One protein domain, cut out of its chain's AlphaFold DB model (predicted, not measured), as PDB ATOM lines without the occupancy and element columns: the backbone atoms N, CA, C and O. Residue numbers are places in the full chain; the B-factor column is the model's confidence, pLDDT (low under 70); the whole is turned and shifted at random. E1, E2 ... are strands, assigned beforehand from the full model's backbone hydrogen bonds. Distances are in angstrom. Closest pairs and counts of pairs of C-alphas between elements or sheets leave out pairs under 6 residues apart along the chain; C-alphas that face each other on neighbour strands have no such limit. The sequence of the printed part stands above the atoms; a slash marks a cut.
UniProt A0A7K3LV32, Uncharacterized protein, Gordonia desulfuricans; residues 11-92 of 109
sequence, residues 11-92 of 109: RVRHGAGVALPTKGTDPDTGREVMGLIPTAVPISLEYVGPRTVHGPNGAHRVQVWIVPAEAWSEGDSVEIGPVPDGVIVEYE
ATOM      1  N   ARG A  11      42.759 -10.689  -4.956       69.12
ATOM      2  CA  ARG A  11      42.618 -11.378  -3.662       69.12
ATOM      3  C   ARG A  11      43.626 -10.829  -2.655       69.12
ATOM      4  O   ARG A  11      44.752 -10.539  -3.034       69.12
ATOM      5  N   VAL A  12      43.272 -10.741  -1.376       63.69
ATOM      6  CA  VAL A  12      44.220 -10.411  -0.293       63.69
ATOM      7  C   VAL A  12      44.485 -11.636   0.568       63.69
ATOM      8  O   VAL A  12      43.551 -12.342   0.945       63.69
ATOM      9  N   ARG A  13      45.757 -11.898   0.867       62.81
ATOM     10  CA  ARG A  13      46.204 -12.921   1.812       62.81
ATOM     11  C   ARG A  13      46.628 -12.252   3.103       62.81
ATOM     12  O   ARG A  13      47.551 -11.442   3.085       62.81
ATOM     13  N   HIS A  14      45.978 -12.613   4.201       60.81
ATOM     14  CA  HIS A  14      46.278 -12.015   5.495       60.81
ATOM     15  C   HIS A  14      47.598 -12.534   6.077       60.81
ATOM     16  O   HIS A  14      47.883 -13.735   6.000       60.81
ATOM     17  N   GLY A  15      48.388 -11.635   6.666       46.97
ATOM     18  CA  GLY A  15      49.631 -11.974   7.364       46.97
ATOM     19  C   GLY A  15      49.428 -12.927   8.555       46.97
ATOM     20  O   GLY A  15      48.314 -13.121   9.048       46.97
ATOM     21  N   ALA A  16      50.517 -13.548   9.028       47.34
ATOM     22  CA  ALA A  16      50.537 -14.557  10.095       47.34
ATOM     23  C   ALA A  16      50.123 -13.991  11.475       47.34
ATOM     24  O   ALA A  16      50.950 -13.786  12.357       47.34
ATOM     25  N   GLY A  17      48.832 -13.729  11.659       45.75
ATOM     26  CA  GLY A  17      48.253 -13.202  12.897       45.75
ATOM     27  C   GLY A  17      46.739 -13.387  13.008       45.75
ATOM     28  O   GLY A  17      46.130 -12.889  13.952       45.75
ATOM     29  N   VAL A  18      46.109 -14.108  12.075       45.62
ATOM     30  CA  VAL A  18      44.671 -14.378  12.144       45.62
ATOM     31  C   VAL A  18      44.417 -15.393  13.257       45.62
ATOM     32  O   VAL A  18      44.681 -16.586  13.104       45.62
ATOM     33  N   ALA A  19      43.910 -14.912  14.393       46.50
ATOM     34  CA  ALA A  19      43.316 -15.770  15.405       46.50
ATOM     35  C   ALA A  19      42.202 -16.587  14.736       46.50
ATOM     36  O   ALA A  19      41.231 -16.025  14.231       46.50
ATOM     37  N   LEU A  20      42.374 -17.909  14.683       46.75
ATOM     38  CA  LEU A  20      41.380 -18.810  14.113       46.75
ATOM     39  C   LEU A  20      40.069 -18.663  14.904       46.75
ATOM     40  O   LEU A  20      40.081 -18.927  16.111       46.75
ATOM     41  N   PRO A  21      38.931 -18.300  14.283       51.19
ATOM     42  CA  PRO A  21      37.640 -18.542  14.896       51.19
ATOM     43  C   PRO A  21      37.541 -20.047  15.114       51.19
ATOM     44  O   PRO A  21      37.643 -20.836  14.174       51.19
ATOM     45  N   THR A  22      37.372 -20.466  16.362       49.72
ATOM     46  CA  THR A  22      37.265 -21.886  16.706       49.72
ATOM     47  C   THR A  22      36.036 -22.540  16.068       49.72
ATOM     48  O   THR A  22      36.032 -23.762  15.922       49.72
ATOM     49  N   LYS A  23      35.022 -21.752  15.664       52.75
ATOM     50  CA  LYS A  23      33.773 -22.186  15.014       52.75
ATOM     51  C   LYS A  23      33.142 -21.068  14.164       52.75
ATOM     52  O   LYS A  23      33.246 -19.898  14.525       52.75
ATOM     53  N   GLY A  24      32.454 -21.434  13.081       61.19
ATOM     54  CA  GLY A  24      31.564 -20.564  12.295       61.19
ATOM     55  C   GLY A  24      30.262 -21.289  11.929       61.19
ATOM     56  O   GLY A  24      30.176 -22.500  12.106       61.19
ATOM     57  N   THR A  25      29.248 -20.576  11.434       70.69
ATOM     58  CA  THR A  25      27.965 -21.175  11.018       70.69
ATOM     59  C   THR A  25      27.853 -21.169   9.500       70.69
ATOM     60  O   THR A  25      28.007 -20.120   8.877       70.69
ATOM     61  N   ASP A  26      27.576 -22.329   8.910       67.19
ATOM     62  CA  ASP A  26      27.281 -22.461   7.483       67.19
ATOM     63  C   ASP A  26      25.958 -21.728   7.159       67.19
ATOM     64  O   ASP A  26      24.933 -22.049   7.765       67.19
ATOM     65  N   PRO A  27      25.951 -20.734   6.250       65.19
ATOM     66  CA  PRO A  27      24.760 -19.946   5.938       65.19
ATOM     67  C   PRO A  27      23.680 -20.726   5.173       65.19
ATOM     68  O   PRO A  27      22.510 -20.354   5.251       65.19
ATOM     69  N   ASP A  28      24.043 -21.803   4.475       69.81
ATOM     70  CA  ASP A  28      23.115 -22.627   3.697       69.81
ATOM     71  C   ASP A  28      22.491 -23.732   4.558       69.81
ATOM     72  O   ASP A  28      21.335 -24.115   4.365       69.81
ATOM     73  N   THR A  29      23.250 -24.255   5.527       77.62
ATOM     74  CA  THR A  29      22.821 -25.402   6.346       77.62
ATOM     75  C   THR A  29      22.533 -25.067   7.811       77.62
ATOM     76  O   THR A  29      21.941 -25.886   8.519       77.62
ATOM     77  N   GLY A  30      22.934 -23.886   8.285       77.00
ATOM     78  CA  GLY A  30      22.757 -23.425   9.665       77.00
ATOM     79  C   GLY A  30      23.580 -24.192  10.708       77.00
ATOM     80  O   GLY A  30      23.335 -24.047  11.905       77.00
ATOM     81  N   ARG A  31      24.522 -25.044  10.287       74.81
ATOM     82  CA  ARG A  31      25.313 -25.901  11.185       74.81
ATOM     83  C   ARG A  31      26.614 -25.233  11.611       74.81
ATOM     84  O   ARG A  31      27.232 -24.517  10.827       74.81
ATOM     85  N   GLU A  32      27.055 -25.530  12.836       65.81
ATOM     86  CA  GLU A  32      28.421 -25.216  13.266       65.81
ATOM     87  C   GLU A  32      29.416 -25.992  12.396       65.81
ATOM     88  O   GLU A  32      29.388 -27.224  12.332       65.81
ATOM     89  N   VAL A  33      30.316 -25.262  11.749       66.81
ATOM     90  CA  VAL A  33      31.429 -25.787  10.968       66.81
ATOM     91  C   VAL A  33      32.744 -25.278  11.551       66.81
ATOM     92  O   VAL A  33      32.847 -24.145  12.031       66.81
ATOM     93  N   MET A  34      33.776 -26.125  11.514       60.22
ATOM     94  CA  MET A  34      35.150 -25.673  11.735       60.22
ATOM     95  C   MET A  34      35.474 -24.676  10.623       60.22
ATOM     96  O   MET A  34      35.452 -25.041   9.447       60.22
ATOM     97  N   GLY A  35      35.697 -23.411  10.983       54.22
ATOM     98  CA  GLY A  35      35.898 -22.343  10.012       54.22
ATOM     99  C   GLY A  35      37.154 -22.594   9.184       54.22
ATOM    100  O   GLY A  35      38.268 -22.423   9.672       54.22
ATOM    101  N   LEU A  36      36.987 -22.994   7.924       52.00
ATOM    102  CA  LEU A  36      38.049 -22.885   6.931       52.00
ATOM    103  C   LEU A  36      38.233 -21.395   6.662       52.00
ATOM    104  O   LEU A  36      37.386 -20.787   6.012       52.00
ATOM    105  N   ILE A  37      39.310 -20.799   7.174       52.12
ATOM    106  CA  ILE A  37      39.680 -19.450   6.751       52.12
ATOM    107  C   ILE A  37      40.400 -19.596   5.417       52.12
ATOM    108  O   ILE A  37      41.498 -20.167   5.375       52.12
ATOM    109  N   PRO A  38      39.824 -19.107   4.312       54.38
ATOM    110  CA  PRO A  38      40.583 -19.018   3.089       54.38
ATOM    111  C   PRO A  38      41.722 -18.031   3.347       54.38
ATOM    112  O   PRO A  38      41.504 -16.871   3.680       54.38
ATOM    113  N   THR A  39      42.961 -18.492   3.177       55.12
ATOM    114  CA  THR A  39      44.164 -17.639   3.270       55.12
ATOM    115  C   THR A  39      44.215 -16.554   2.190       55.12
ATOM    116  O   THR A  39      45.236 -15.893   2.053       55.12
ATOM    117  N   ALA A  40      43.159 -16.423   1.385       60.00
ATOM    118  CA  ALA A  40      42.966 -15.427   0.352       60.00
ATOM    119  C   ALA A  40      41.469 -15.082   0.276       60.00
ATOM    120  O   ALA A  40      40.666 -15.964  -0.037       60.00
ATOM    121  N   VAL A  41      41.084 -13.831   0.527       67.50
ATOM    122  CA  VAL A  41      39.699 -13.358   0.339       67.50
ATOM    123  C   VAL A  41      39.615 -12.443  -0.886       67.50
ATOM    124  O   VAL A  41      40.560 -11.693  -1.139       67.50
ATOM    125  N   PRO A  42      38.535 -12.504  -1.690       72.69
ATOM    126  CA  PRO A  42      38.337 -11.560  -2.785       72.69
ATOM    127  C   PRO A  42      38.276 -10.125  -2.261       72.69
ATOM    128  O   PRO A  42      37.613  -9.871  -1.256       72.69
ATOM    129  N   ILE A  43      38.922  -9.198  -2.963       79.75
ATOM    130  CA  ILE A  43      38.833  -7.763  -2.663       79.75
ATOM    131  C   ILE A  43      38.150  -7.010  -3.802       79.75
ATOM    132  O   ILE A  43      38.205  -7.412  -4.967       79.75
ATOM    133  N   SER A  44      37.484  -5.913  -3.455       83.50
ATOM    134  CA  SER A  44      36.904  -4.986  -4.426       83.50
ATOM    135  C   SER A  44      37.959  -3.985  -4.870       83.50
ATOM    136  O   SER A  44      38.585  -3.342  -4.035       83.50
ATOM    137  N   LEU A  45      38.141  -3.857  -6.185       86.88
ATOM    138  CA  LEU A  45      38.915  -2.765  -6.768       86.88
ATOM    139  C   LEU A  45      38.001  -1.579  -7.065       86.88
ATOM    140  O   LEU A  45      36.850  -1.764  -7.471       86.88
ATOM    141  N   GLU A  46      38.541  -0.373  -6.949       90.56
ATOM    142  CA  GLU A  46      37.843   0.860  -7.298       90.56
ATOM    143  C   GLU A  46      38.198   1.308  -8.714       90.56
ATOM    144  O   GLU A  46      39.370   1.401  -9.076       90.56
ATOM    145  N   TYR A  47      37.190   1.593  -9.541       91.25
ATOM    146  CA  TYR A  47      37.423   2.113 -10.886       91.25
ATOM    147  C   TYR A  47      37.639   3.624 -10.853       91.25
ATOM    148  O   TYR A  47      36.724   4.378 -10.529       91.25
ATOM    149  N   VAL A  48      38.825   4.072 -11.264       90.75
ATOM    150  CA  VAL A  48      39.197   5.500 -11.262       90.75
ATOM    151  C   VAL A  48      38.908   6.165 -12.605       90.75
ATOM    152  O   VAL A  48      38.782   7.384 -12.705       90.75
ATOM    153  N   GLY A  49      38.789   5.365 -13.663       88.81
ATOM    154  CA  GLY A  49      38.591   5.860 -15.016       88.81
ATOM    155  C   GLY A  49      39.783   5.597 -15.933       88.81
ATOM    156  O   GLY A  49      40.773   4.963 -15.558       88.81
ATOM    157  N   PRO A  50      39.685   6.049 -17.189       93.94
ATOM    158  CA  PRO A  50      40.741   5.854 -18.160       93.94
ATOM    159  C   PRO A  50      41.891   6.855 -17.984       93.94
ATOM    160  O   PRO A  50      41.663   8.038 -17.743       93.94
ATOM    161  N   ARG A  51      43.125   6.403 -18.217       94.06
ATOM    162  CA  ARG A  51      44.341   7.230 -18.233       94.06
ATOM    163  C   ARG A  51      45.079   7.059 -19.559       94.06
ATOM    164  O   ARG A  51      45.043   5.988 -20.160       94.06
ATOM    165  N   THR A  52      45.747   8.109 -20.024       94.19
ATOM    166  CA  THR A  52      46.675   8.012 -21.157       94.19
ATOM    167  C   THR A  52      48.077   7.751 -20.623       94.19
ATOM    168  O   THR A  52      48.609   8.567 -19.872       94.19
ATOM    169  N   VAL A  53      48.678   6.634 -21.020       88.19
ATOM    170  CA  VAL A  53      50.067   6.270 -20.710       88.19
ATOM    171  C   VAL A  53      50.911   6.317 -21.974       88.19
ATOM    172  O   VAL A  53      50.455   5.938 -23.051       88.19
ATOM    173  N   HIS A  54      52.143   6.795 -21.836       89.38
ATOM    174  CA  HIS A  54      53.097   6.895 -22.935       89.38
ATOM    175  C   HIS A  54      54.074   5.728 -22.840       89.38
ATOM    176  O   HIS A  54      54.796   5.605 -21.853       89.38
ATOM    177  N   GLY A  55      54.064   4.867 -23.853       83.00
ATOM    178  CA  GLY A  55      54.967   3.731 -23.968       83.00
ATOM    179  C   GLY A  55      55.864   3.828 -25.205       83.00
ATOM    180  O   GLY A  55      55.762   4.782 -25.980       83.00
ATOM    181  N   PRO A  56      56.711   2.809 -25.437       83.06
ATOM    182  CA  PRO A  56      57.600   2.749 -26.599       83.06
ATOM    183  C   PRO A  56      56.872   2.837 -27.951       83.06
ATOM    184  O   PRO A  56      57.456   3.284 -28.932       83.06
ATOM    185  N   ASN A  57      55.592   2.451 -27.991       84.31
ATOM    186  CA  ASN A  57      54.755   2.424 -29.194       84.31
ATOM    187  C   ASN A  57      53.781   3.618 -29.289       84.31
ATOM    188  O   ASN A  57      52.850   3.594 -30.096       84.31
ATOM    189  N   GLY A  58      53.987   4.664 -28.479       89.31
ATOM    190  CA  GLY A  58      53.152   5.864 -28.447       89.31
ATOM    191  C   GLY A  58      52.225   5.943 -27.233       89.31
ATOM    192  O   GLY A  58      52.425   5.283 -26.212       89.31
ATOM    193  N   ALA A  59      51.234   6.829 -27.322       89.62
ATOM    194  CA  ALA A  59      50.249   7.030 -26.268       89.62
ATOM    195  C   ALA A  59      49.116   6.001 -26.386       89.62
ATOM    196  O   ALA A  59      48.488   5.873 -27.438       89.62
ATOM    197  N   HIS A  60      48.821   5.308 -25.291       88.56
ATOM    198  CA  HIS A  60      47.758   4.312 -25.211       88.56
ATOM    199  C   HIS A  60      46.803   4.655 -24.067       88.56
ATOM    200  O   HIS A  60      47.218   5.129 -23.007       88.56
ATOM    201  N   ARG A  61      45.505   4.427 -24.286       92.88
ATOM    202  CA  ARG A  61      44.470   4.632 -23.268       92.88
ATOM    203  C   ARG A  61      44.268   3.331 -22.500       92.88
ATOM    204  O   ARG A  61      43.997   2.304 -23.111       92.88
ATOM    205  N   VAL A  62      44.377   3.398 -21.180       92.50
ATOM    206  CA  VAL A  62      44.220   2.259 -20.267       92.50
ATOM    207  C   VAL A  62      43.115   2.531 -19.260       92.50
ATOM    208  O   VAL A  62      42.814   3.686 -18.973       92.50
ATOM    209  N   GLN A  63      42.511   1.479 -18.726       93.25
ATOM    210  CA  GLN A  63      41.568   1.530 -17.615       93.25
ATOM    211  C   GLN A  63      42.331   1.402 -16.297       93.25
ATOM    212  O   GLN A  63      43.077   0.441 -16.123       93.25
ATOM    213  N   VAL A  64      42.146   2.354 -15.381       92.38
ATOM    214  CA  VAL A  64      42.833   2.349 -14.085       92.38
ATOM    215  C   VAL A  64      41.887   1.881 -12.989       92.38
ATOM    216  O   VAL A  64      40.780   2.405 -12.840       92.38
ATOM    217  N   TRP A  65      42.363   0.903 -12.227       93.75
ATOM    218  CA  TRP A  65      41.712   0.363 -11.043       93.75
ATOM    219  C   TRP A  65      42.638   0.499  -9.837       93.75
ATOM    220  O   TRP A  65      43.853   0.375  -9.983       93.75
ATOM    221  N   ILE A  66      42.077   0.738  -8.659       91.75
ATOM    222  CA  ILE A  66      42.820   0.910  -7.411       91.75
ATOM    223  C   ILE A  66      42.481  -0.213  -6.430       91.75
ATOM    224  O   ILE A  66      41.316  -0.564  -6.259       91.75
ATOM    225  N   VAL A  67      43.509  -0.762  -5.777       90.06
ATOM    226  CA  VAL A  67      43.382  -1.476  -4.501       90.06
ATOM    227  C   VAL A  67      43.299  -0.416  -3.396       90.06
ATOM    228  O   VAL A  67      44.311   0.254  -3.151       90.06
ATOM    229  N   PRO A  68      42.132  -0.224  -2.755       88.12
ATOM    230  CA  PRO A  68      41.961   0.838  -1.773       88.12
ATOM    231  C   PRO A  68      42.737   0.520  -0.488       88.12
ATOM    232  O   PRO A  68      42.970  -0.648  -0.158       88.12
ATOM    233  N   ALA A  69      43.171   1.559   0.225       86.44
ATOM    234  CA  ALA A  69      44.057   1.433   1.385       86.44
ATOM    235  C   ALA A  69      43.442   0.606   2.531       86.44
ATOM    236  O   ALA A  69      44.160  -0.056   3.271       86.44
ATOM    237  N   GLU A  70      42.119   0.619   2.673       82.81
ATOM    238  CA  GLU A  70      41.372  -0.127   3.686       82.81
ATOM    239  C   GLU A  70      41.179  -1.615   3.358       82.81
ATOM    240  O   GLU A  70      40.738  -2.378   4.218       82.81
ATOM    241  N   ALA A  71      41.499  -2.050   2.134       81.50
ATOM    242  CA  ALA A  71      41.343  -3.446   1.722       81.50
ATOM    243  C   ALA A  71      42.497  -4.359   2.172       81.50
ATOM    244  O   ALA A  71      42.446  -5.565   1.919       81.50
ATOM    245  N   TRP A  72      43.541  -3.814   2.803       80.38
ATOM    246  CA  TRP A  72      44.732  -4.560   3.203       80.38
ATOM    247  C   TRP A  72      45.430  -3.924   4.414       80.38
ATOM    248  O   TRP A  72      45.274  -2.740   4.698       80.38
ATOM    249  N   SER A  73      46.197  -4.728   5.149       78.00
ATOM    250  CA  SER A  73      47.023  -4.293   6.284       78.00
ATOM    251  C   SER A  73      48.510  -4.538   6.032       78.00
ATOM    252  O   SER A  73      48.897  -5.318   5.162       78.00
ATOM    253  N   GLU A  74      49.373  -3.899   6.824       73.38
ATOM    254  CA  GLU A  74      50.802  -4.219   6.812       73.38
ATOM    255  C   GLU A  74      51.021  -5.717   7.087       73.38
ATOM    256  O   GLU A  74      50.469  -6.279   8.033       73.38
ATOM    257  N   GLY A  75      51.821  -6.368   6.240       69.75
ATOM    258  CA  GLY A  75      52.063  -7.812   6.300       69.75
ATOM    259  C   GLY A  75      51.107  -8.660   5.455       69.75
ATOM    260  O   GLY A  75      51.383  -9.845   5.257       69.75
ATOM    261  N   ASP A  76      50.040  -8.075   4.907       75.38
ATOM    262  CA  ASP A  76      49.206  -8.745   3.913       75.38
ATOM    263  C   ASP A  76      49.928  -8.841   2.561       75.38
ATOM    264  O   ASP A  76      50.788  -8.032   2.209       75.38
ATOM    265  N   SER A  77      49.565  -9.847   1.770       76.88
ATOM    266  CA  SER A  77      49.986  -9.973   0.372       76.88
ATOM    267  C   SER A  77      48.768  -9.886  -0.535       76.88
ATOM    268  O   SER A  77      47.885 -10.739  -0.467       76.88
ATOM    269  N   VAL A  78      48.717  -8.877  -1.405       78.31
ATOM    270  CA  VAL A  78      47.656  -8.747  -2.412       78.31
ATOM    271  C   VAL A  78      48.076  -9.491  -3.678       78.31
ATOM    272  O   VAL A  78      49.075  -9.159  -4.311       78.31
ATOM    273  N   GLU A  79      47.311 -10.514  -4.043       82.25
ATOM    274  CA  GLU A  79      47.457 -11.248  -5.292       82.25
ATOM    275  C   GLU A  79      46.553 -10.625  -6.356       82.25
ATOM    276  O   GLU A  79      45.325 -10.598  -6.239       82.25
ATOM    277  N   ILE A  80      47.189 -10.140  -7.413       79.44
ATOM    278  CA  ILE A  80      46.535  -9.655  -8.618       79.44
ATOM    279  C   ILE A  80      46.728 -10.727  -9.693       79.44
ATOM    280  O   ILE A  80      47.852 -11.009 -10.103       79.44
ATOM    281  N   GLY A  81      45.629 -11.362 -10.101       73.62
ATOM    282  CA  GLY A  81      45.578 -12.357 -11.171       73.62
ATOM    283  C   GLY A  81      45.948 -11.762 -12.536       73.62
ATOM    284  O   GLY A  81      46.360 -10.606 -12.612       73.62
ATOM    285  N   PRO A  82      45.818 -12.522 -13.639       82.25
ATOM    286  CA  PRO A  82      46.254 -12.045 -14.947       82.25
ATOM    287  C   PRO A  82      45.518 -10.752 -15.309       82.25
ATOM    288  O   PRO A  82      44.302 -10.750 -15.513       82.25
ATOM    289  N   VAL A  83      46.270  -9.653 -15.352       81.50
ATOM    290  CA  VAL A  83      45.741  -8.327 -15.661       81.50
ATOM    291  C   VAL A  83      45.413  -8.291 -17.156       81.50
ATOM    292  O   VAL A  83      46.304  -8.563 -17.962       81.50
ATOM    293  N   PRO A  84      44.161  -7.991 -17.550       84.12
ATOM    294  CA  PRO A  84      43.800  -7.892 -18.959       84.12
ATOM    295  C   PRO A  84      44.591  -6.800 -19.688       84.12
ATOM    296  O   PRO A  84      44.979  -5.793 -19.090       84.12
ATOM    297  N   ASP A  85      44.751  -6.953 -21.001       85.56
ATOM    298  CA  ASP A  85      45.353  -5.911 -21.832       85.56
ATOM    299  C   ASP A  85      44.609  -4.578 -21.678       85.56
ATOM    300  O   ASP A  85      43.377  -4.510 -21.669       85.56
ATOM    301  N   GLY A  86      45.372  -3.490 -21.563       87.69
ATOM    302  CA  GLY A  86      44.812  -2.149 -21.394       87.69
ATOM    303  C   GLY A  86      44.270  -1.859 -19.991       87.69
ATOM    304  O   GLY A  86      43.573  -0.859 -19.824       87.69
ATOM    305  N   VAL A  87      44.586  -2.684 -18.990       90.25
ATOM    306  CA  VAL A  87      44.276  -2.435 -17.576       90.25
ATOM    307  C   VAL A  87      45.556  -2.132 -16.799       90.25
ATOM    308  O   VAL A  87      46.583  -2.776 -16.989       90.25
ATOM    309  N   ILE A  88      45.486  -1.147 -15.905       90.12
ATOM    310  CA  ILE A  88      46.505  -0.883 -14.886       90.12
ATOM    311  C   ILE A  88      45.850  -1.000 -13.513       90.12
ATOM    312  O   ILE A  88      44.748  -0.489 -13.299       90.12
ATOM    313  N   VAL A  89      46.556  -1.655 -12.592       88.62
ATOM    314  CA  VAL A  89      46.192  -1.724 -11.175       88.62
ATOM    315  C   VAL A  89      47.189  -0.901 -10.387       88.62
ATOM    316  O   VAL A  89      48.393  -1.140 -10.457       88.62
ATOM    317  N   GLU A  90      46.675   0.061  -9.641       90.94
ATOM    318  CA  GLU A  90      47.418   0.851  -8.666       90.94
ATOM    319  C   GLU A  90      46.991   0.423  -7.257       90.94
ATOM    320  O   GLU A  90      45.965  -0.234  -7.077       90.94
ATOM    321  N   TYR A  91      47.782   0.766  -6.248       85.31
ATOM    322  CA  TYR A  91      47.417   0.550  -4.852       85.31
ATOM    323  C   TYR A  91      47.587   1.848  -4.078       85.31
ATOM    324  O   TYR A  91      48.535   2.607  -4.302       85.31
ATOM    325  N   GLU A  92      46.659   2.103  -3.167       85.19
ATOM    326  CA  GLU A  92      46.762   3.226  -2.250       85.19
ATOM    327  C   GLU A  92      47.561   2.835  -1.019       85.19
ATOM    328  O   GLU A  92      47.333   1.787  -0.424       85.19
TER     329      GLU A  92
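AT A GLANCE: This is residues 11 to 92 of the 109 residues of an uncharacterized protein of Gordonia desulfuricans (UniProt A0A7K3LV32). Little regular structure here: a bent hairpin, E2 and E3, with E5 beside E3, makes one end of a rod, only just; a loop in residues 14 to 45 makes the other, with the small pair E1 and E4 between. The 82 printed residues, all strand by class, hold five strands, E1 to E5, with 32 residues, and no named helix. Sheet E2, E3, E5 is mixed; E1, E4 is antiparallel. It is only just extended, close to loose: radius of gyration of the C-alphas 18.0 A, spans 57 by 29 by 19 A.

HOW THE PARTS SIT: Start at E1, residues 11 to 13, antiparallel to E4, residues 77 to 80; N 11 and O 79 are within hydrogen-bond range, 2.9 A. Next find the hairpin of E2, residues 46 to 55, and E3, residues 58 to 67, antiparallel at 151 degrees, with N 51 and O 62 at 2.8 A. E5, residues 87 to 91, is parallel to E3, with N 67 and O 90 at 2.8 A.

IN THESE COORDINATES: Find C-alpha 11 at (42.618, -11.378, -3.662), where E1 begins. E2 spans 24.1 A, E3 26.9 A; E5 ends at (47.417, 0.550, -4.852).

THE WHOLE: The printed part has no cut. The link E1 to E2 is long; 28 residues, among them 11 to 24, are under pLDDT 70.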